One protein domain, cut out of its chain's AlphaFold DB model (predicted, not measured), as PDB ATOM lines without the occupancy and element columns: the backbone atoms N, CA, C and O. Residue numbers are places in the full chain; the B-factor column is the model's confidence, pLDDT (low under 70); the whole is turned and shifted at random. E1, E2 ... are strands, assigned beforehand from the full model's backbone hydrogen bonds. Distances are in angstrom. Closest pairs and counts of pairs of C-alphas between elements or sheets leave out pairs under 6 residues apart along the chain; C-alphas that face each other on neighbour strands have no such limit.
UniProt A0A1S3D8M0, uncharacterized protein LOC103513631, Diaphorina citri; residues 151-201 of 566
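What this domain is: This is residues 151 to 201 of the 566 residues of the protein "uncharacterized protein LOC103513631" of Diaphorina citri (UniProt A0A1S3D8M0). This is a loop-rich domain with little regular structure: a two-stranded hairpin, E2 and E3, and a smaller loop in which residues 151 to 152 pair antiparallel with residues 159 to 160 of E1, joined by a long looping stretch. The printed part has 51 residues, with three named strands in the order E1, E2, E3 and no named helix; the class is all strand, with 14 residues in named elements. It is only just compact, close to loose, with a radius of gyration of the C-alphas of 11.4 A and spans of 34 by 26 by 17 A.

Where its parts are: E2, residues 176 to 180, spans 13.3 A from C-alpha 176 at (165.149, 263.437, 134.087). E3, residues 187 to 190, spans 9.7 A and ends at (168.325, 260.695, 137.945). E1, residues 159 to 163, spans 13.5 A.

How they stand to each other: E2 and E3 form an antiparallel hairpin, their directions at 148 degrees; N 179 and O 188 are 2.9 A apart, within hydrogen-bond range. E1 pairs with no named strand and is apart from E2 and E3.

The domain as a whole: The printed part has no cut. The link from E1 to E2 is long, 12 residues. Mean pLDDT of the printed part is 72.3; 17 residues are under 70, among them 170 to 175 and 198 to 201.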
ATOM      1  N   VAL A 151     177.836 259.269 131.576       74.31
ATOM      2  CA  VAL A 151     179.123 258.606 131.826       74.31
ATOM      3  C   VAL A 151     179.419 258.627 133.317       74.31
ATOM      4  O   VAL A 151     179.344 259.670 133.964       74.31
ATOM      5  N   GLN A 152     179.773 257.471 133.877       70.94
ATOM      6  CA  GLN A 152     180.254 257.392 135.249       70.94
ATOM      7  C   GLN A 152     181.743 257.742 135.284       70.94
ATOM      8  O   GLN A 152     182.563 257.093 134.636       70.94
ATOM      9  N   ASP A 153     182.084 258.784 136.033       72.69
ATOM     10  CA  ASP A 153     183.460 259.193 136.278       72.69
ATOM     11  C   ASP A 153     184.186 258.071 137.048       72.69
ATOM     12  O   ASP A 153     183.760 257.720 138.155       72.69
ATOM     13  N   PRO A 154     185.242 257.472 136.472       61.81
ATOM     14  CA  PRO A 154     185.872 256.277 137.031       61.81
ATOM     15  C   PRO A 154     186.596 256.540 138.357       61.81
ATOM     16  O   PRO A 154     186.757 255.612 139.146       61.81
ATOM     17  N   ASP A 155     186.991 257.786 138.627       60.75
ATOM     18  CA  ASP A 155     187.767 258.149 139.814       60.75
ATOM     19  C   ASP A 155     186.867 258.522 140.999       60.75
ATOM     20  O   ASP A 155     187.207 258.288 142.159       60.75
ATOM     21  N   THR A 156     185.700 259.104 140.719       72.00
ATOM     22  CA  THR A 156     184.778 259.602 141.755       72.00
ATOM     23  C   THR A 156     183.509 258.770 141.905       72.00
ATOM     24  O   THR A 156     182.778 258.946 142.882       72.00
ATOM     25  N   GLY A 157     183.211 257.900 140.938       68.75
ATOM     26  CA  GLY A 157     181.962 257.143 140.857       68.75
ATOM     27  C   GLY A 157     180.727 258.003 140.566       68.75
ATOM     28  O   GLY A 157     179.617 257.468 140.541       68.75
ATOM     29  N   LYS A 158     180.896 259.319 140.358       68.94
ATOM     30  CA  LYS A 158     179.803 260.254 140.074       68.94
ATOM     31  C   LYS A 158     179.385 260.167 138.614       68.94
ATOM     32  O   LYS A 158     180.217 260.058 137.722       68.94
ATOM     33  N   ILE A 159     178.087 260.260 138.379       66.12
ATOM     34  CA  ILE A 159     177.509 260.251 137.040       66.12
ATOM     35  C   ILE A 159     177.571 261.676 136.467       66.12
ATOM     36  O   ILE A 159     177.219 262.632 137.157       66.12
ATOM     37  N   LYS A 160     178.052 261.822 135.229       78.88
ATOM     38  CA  LYS A 160     178.138 263.082 134.474       78.88
ATOM     39  C   LYS A 160     177.386 262.942 133.152       78.88
ATOM     40  O   LYS A 160     177.410 261.876 132.544       78.88
ATOM     41  N   ILE A 161     176.768 264.024 132.693       75.62
ATOM     42  CA  ILE A 161     176.153 264.104 131.364       75.62
ATOM     43  C   ILE A 161     177.145 264.817 130.453       75.62
ATOM     44  O   ILE A 161     177.590 265.919 130.774       75.62
ATOM     45  N   VAL A 162     177.517 264.181 129.347       80.69
ATOM     46  CA  VAL A 162     178.448 264.742 128.366       80.69
ATOM     47  C   VAL A 162     177.807 264.838 126.987       80.69
ATOM     48  O   VAL A 162     176.983 264.001 126.618       80.69
ATOM     49  N   ASN A 163     178.164 265.862 126.214       80.44
ATOM     50  CA  ASN A 163     177.778 265.956 124.802       80.44
ATOM     51  C   ASN A 163     178.612 264.992 123.929       80.44
ATOM     52  O   ASN A 163     179.516 264.310 124.415       80.44
ATOM     53  N   GLU A 164     178.348 264.953 122.618       75.19
ATOM     54  CA  GLU A 164     179.107 264.124 121.660       75.19
ATOM     55  C   GLU A 164     180.616 264.427 121.626       75.19
ATOM     56  O   GLU A 164     181.408 263.571 121.231       75.19
ATOM     57  N   LYS A 165     181.035 265.615 122.080       72.25
ATOM     58  CA  LYS A 165     182.447 266.016 122.186       72.25
ATOM     59  C   LYS A 165     183.096 265.594 123.512       72.25
ATOM     60  O   LYS A 165     184.289 265.814 123.699       72.25
ATOM     61  N   GLY A 166     182.341 264.970 124.422       76.81
ATOM     62  CA  GLY A 166     182.817 264.547 125.742       76.81
ATOM     63  C   GLY A 166     182.863 265.669 126.785       76.81
ATOM     64  O   GLY A 166     183.425 265.474 127.862       76.81
ATOM     65  N   GLU A 167     182.278 266.830 126.493       81.38
ATOM     66  CA  GLU A 167     182.225 267.968 127.412       81.38
ATOM     67  C   GLU A 167     181.043 267.811 128.367       81.38
ATOM     68  O   GLU A 167     179.947 267.450 127.942       81.38
ATOM     69  N   VAL A 168     181.257 268.101 129.652       77.75
ATOM     70  CA  VAL A 168     180.199 268.052 130.668       77.75
ATOM     71  C   VAL A 168     179.200 269.180 130.418       77.75
ATOM     72  O   VAL A 168     179.604 270.337 130.312       77.75
ATOM     73  N   VAL A 169     177.912 268.849 130.355       74.69
ATOM     74  CA  VAL A 169     176.832 269.815 130.105       74.69
ATOM     75  C   VAL A 169     175.896 269.855 131.309       74.69
ATOM     76  O   VAL A 169     175.518 268.806 131.830       74.69
ATOM     77  N   GLU A 170     175.511 271.052 131.753       66.56
ATOM     78  CA  GLU A 170     174.439 271.209 132.741       66.56
ATOM     79  C   GLU A 170     173.086 270.983 132.054       66.56
ATOM     80  O   GLU A 170     172.726 271.698 131.118       66.56
ATOM     81  N   ALA A 171     172.354 269.954 132.487       62.84
ATOM     82  CA  ALA A 171     171.008 269.684 131.992       62.84
ATOM     83  C   ALA A 171     170.013 270.720 132.535       62.84
ATOM     84  O   ALA A 171     170.177 271.248 133.637       62.84
ATOM     85  N   SER A 172     168.947 270.987 131.774       64.50
ATOM     86  CA  SER A 172     167.887 271.900 132.211       64.50
ATOM     87  C   SER A 172     167.253 271.398 133.522       64.50
ATOM     88  O   SER A 172     167.057 270.186 133.659       64.50
ATOM     89  N   PRO A 173     166.877 272.276 134.481       60.62
ATOM     90  CA  PRO A 173     166.402 271.884 135.816       60.62
ATOM     91  C   PRO A 173     165.230 270.889 135.851       60.62
ATOM     92  O   PRO A 173     165.014 270.258 136.881       60.62
ATOM     93  N   ASN A 174     164.503 270.721 134.741       63.16
ATOM     94  CA  ASN A 174     163.309 269.878 134.634       63.16
ATOM     95  C   ASN A 174     163.503 268.583 133.819       63.16
ATOM     96  O   ASN A 174     162.519 267.892 133.557       63.16
ATOM     97  N   GLN A 175     164.730 268.246 133.407       68.88
ATOM     98  CA  GLN A 175     165.021 267.001 132.685       68.88
ATOM     99  C   GLN A 175     165.381 265.858 133.641       68.88
ATOM    100  O   GLN A 175     166.129 266.046 134.602       68.88
ATOM    101  N   TYR A 176     164.865 264.663 133.344       76.31
ATOM    102  CA  TYR A 176     165.149 263.437 134.087       76.31
ATOM    103  C   TYR A 176     165.703 262.355 133.164       76.31
ATOM    104  O   TYR A 176     165.262 262.207 132.022       76.31
ATOM    105  N   PHE A 177     166.624 261.551 133.690       78.62
ATOM    106  CA  PHE A 177     167.311 260.498 132.944       78.62
ATOM    107  C   PHE A 177     167.048 259.140 133.589       78.62
ATOM    108  O   PHE A 177     167.139 258.996 134.810       78.62
ATOM    109  N   VAL A 178     166.724 258.130 132.783       76.50
ATOM    110  CA  VAL A 178     166.566 256.750 133.265       76.50
ATOM    111  C   VAL A 178     167.880 256.011 133.042       76.50
ATOM    112  O   VAL A 178     168.244 255.721 131.907       76.50
ATOM    113  N   PHE A 179     168.570 255.680 134.129       77.25
ATOM    114  CA  PHE A 179     169.852 254.978 134.115       77.25
ATOM    115  C   PHE A 179     169.686 253.551 134.645       77.25
ATOM    116  O   PHE A 179     169.043 253.341 135.676       77.25
ATOM    117  N   GLN A 180     170.261 252.551 133.976       75.56
ATOM    118  CA  GLN A 180     170.284 251.187 134.504       75.56
ATOM    119  C   GLN A 180     171.511 251.008 135.401       75.56
ATOM    120  O   GLN A 180     172.636 250.971 134.917       75.56
ATOM    121  N   ASP A 181     171.288 250.877 136.710       72.81
ATOM    122  CA  ASP A 181     172.370 250.678 137.674       72.81
ATOM    123  C   ASP A 181     173.159 249.403 137.312       72.81
ATOM    124  O   ASP A 181     172.588 248.307 137.348       72.81
ATOM    125  N   PRO A 182     174.458 249.508 136.979       60.19
ATOM    126  CA  PRO A 182     175.252 248.374 136.521       60.19
ATOM    127  C   PRO A 182     175.485 247.327 137.618       60.19
ATOM    128  O   PRO A 182     175.802 246.178 137.311       60.19
ATOM    129  N   ILE A 183     175.318 247.690 138.895       64.25
ATOM    130  CA  ILE A 183     175.505 246.788 140.036       64.25
ATOM    131  C   ILE A 183     174.215 246.023 140.323       64.25
ATOM    132  O   ILE A 183     174.239 244.810 140.537       64.25
ATOM    133  N   THR A 184     173.078 246.718 140.359       74.06
ATOM    134  CA  THR A 184     171.799 246.099 140.746       74.06
ATOM    135  C   THR A 184     170.946 245.648 139.561       74.06
ATOM    136  O   THR A 184     169.983 244.899 139.754       74.06
ATOM    137  N   GLY A 185     171.271 246.101 138.348       73.44
ATOM    138  CA  GLY A 185     170.503 245.891 137.122       73.44
ATOM    139  C   GLY A 185     169.146 246.601 137.109       73.44
ATOM    140  O   GLY A 185     168.350 246.369 136.194       73.44
ATOM    141  N   LYS A 186     168.844 247.423 138.123       74.56
ATOM    142  CA  LYS A 186     167.554 248.106 138.276       74.56
ATOM    143  C   LYS A 186     167.602 249.503 137.652       74.56
ATOM    144  O   LYS A 186     168.618 250.180 137.780       74.56
ATOM    145  N   PRO A 187     166.508 249.959 137.020       72.62
ATOM    146  CA  PRO A 187     166.413 251.335 136.558       72.62
ATOM    147  C   PRO A 187     166.356 252.296 137.755       72.62
ATOM    148  O   PRO A 187     165.612 252.065 138.713       72.62
ATOM    149  N   VAL A 188     167.125 253.375 137.676       78.69
ATOM    150  CA  VAL A 188     167.175 254.494 138.620       78.69
ATOM    151  C   VAL A 188     166.869 255.765 137.833       78.69
ATOM    152  O   VAL A 188     167.445 255.982 136.771       78.69
ATOM    153  N   LEU A 189     165.953 256.596 138.337       79.69
ATOM    154  CA  LEU A 189     165.717 257.915 137.756       79.69
ATOM    155  C   LEU A 189     166.675 258.920 138.394       79.69
ATOM    156  O   LEU A 189     166.709 259.043 139.622       79.69
ATOM    157  N   LEU A 190     167.426 259.622 137.556       81.06
ATOM    158  CA  LEU A 190     168.325 260.695 137.945       81.06
ATOM    159  C   LEU A 190     167.692 262.040 137.586       81.06
ATOM    160  O   LEU A 190     167.077 262.173 136.526       81.06
ATOM    161  N   ASP A 191     167.828 263.022 138.471       80.56
ATOM    162  CA  ASP A 191     167.517 264.414 138.151       80.56
ATOM    163  C   ASP A 191     168.601 265.048 137.258       80.56
ATOM    164  O   ASP A 191     169.613 264.426 136.919       80.56
ATOM    165  N   SER A 192     168.399 266.312 136.893       77.12
ATOM    166  CA  SER A 192     169.330 267.116 136.091       77.12
ATOM    167  C   SER A 192     170.721 267.290 136.721       77.12
ATOM    168  O   SER A 192     171.673 267.623 136.019       77.12
ATOM    169  N   SER A 193     170.871 267.009 138.022       74.94
ATOM    170  CA  SER A 193     172.152 267.015 138.739       74.94
ATOM    171  C   SER A 193     172.825 265.635 138.808       74.94
ATOM    172  O   SER A 193     173.902 265.493 139.398       74.94
ATOM    173  N   GLY A 194     172.203 264.608 138.220       76.31
ATOM    174  CA  GLY A 194     172.676 263.228 138.265       76.31
ATOM    175  C   GLY A 194     172.439 262.537 139.613       76.31
ATOM    176  O   GLY A 194     173.080 261.519 139.885       76.31
ATOM    177  N   GLN A 195     171.561 263.071 140.475       80.00
ATOM    178  CA  GLN A 195     171.223 262.464 141.766       80.00
ATOM    179  C   GLN A 195     169.966 261.584 141.665       80.00
ATOM    180  O   GLN A 195     169.028 261.935 140.947       80.00
ATOM    181  N   PRO A 196     169.897 260.447 142.389       77.19
ATOM    182  CA  PRO A 196     168.701 259.609 142.414       77.19
ATOM    183  C   PRO A 196     167.512 260.354 143.025       77.19
ATOM    184  O   PRO A 196     167.601 260.840 144.155       77.19
ATOM    185  N   VAL A 197     166.374 260.376 142.330       79.50
ATOM    186  CA  VAL A 197     165.152 261.015 142.843       79.50
ATOM    187  C   VAL A 197     164.577 260.189 144.011       79.50
ATOM    188  O   VAL A 197     164.210 259.023 143.818       79.50
ATOM    189  N   PRO A 198     164.473 260.739 145.238       64.50
ATOM    190  CA  PRO A 198     163.976 259.990 146.391       64.50
ATOM    191  C   PRO A 198     162.456 259.735 146.319       64.50
ATOM    192  O   PRO A 198     161.694 260.561 145.831       64.50
ATOM    193  N   ASN A 199     162.001 258.605 146.881       60.78
ATOM    194  CA  ASN A 199     160.581 258.229 147.060       60.78
ATOM    195  C   ASN A 199     159.733 258.049 145.783       60.78
ATOM    196  O   ASN A 199     158.520 258.260 145.799       60.78
ATOM    197  N   MET A 200     160.339 257.598 144.687       64.06
ATOM    198  CA  MET A 200     159.615 257.318 143.444       64.06
ATOM    199  C   MET A 200     158.694 256.079 143.516       64.06
ATOM    200  O   MET A 200     159.016 255.104 144.209       64.06
ATOM    201  N   PRO A 201     157.570 256.070 142.761       58.56
ATOM    202  CA  PRO A 201     156.800 254.855 142.492       58.56
ATOM    203  C   PRO A 201     157.710 253.758 141.931       58.56
ATOM    204  O   PRO A 201     158.708 254.034 141.270       58.56
TER     205      PRO A 201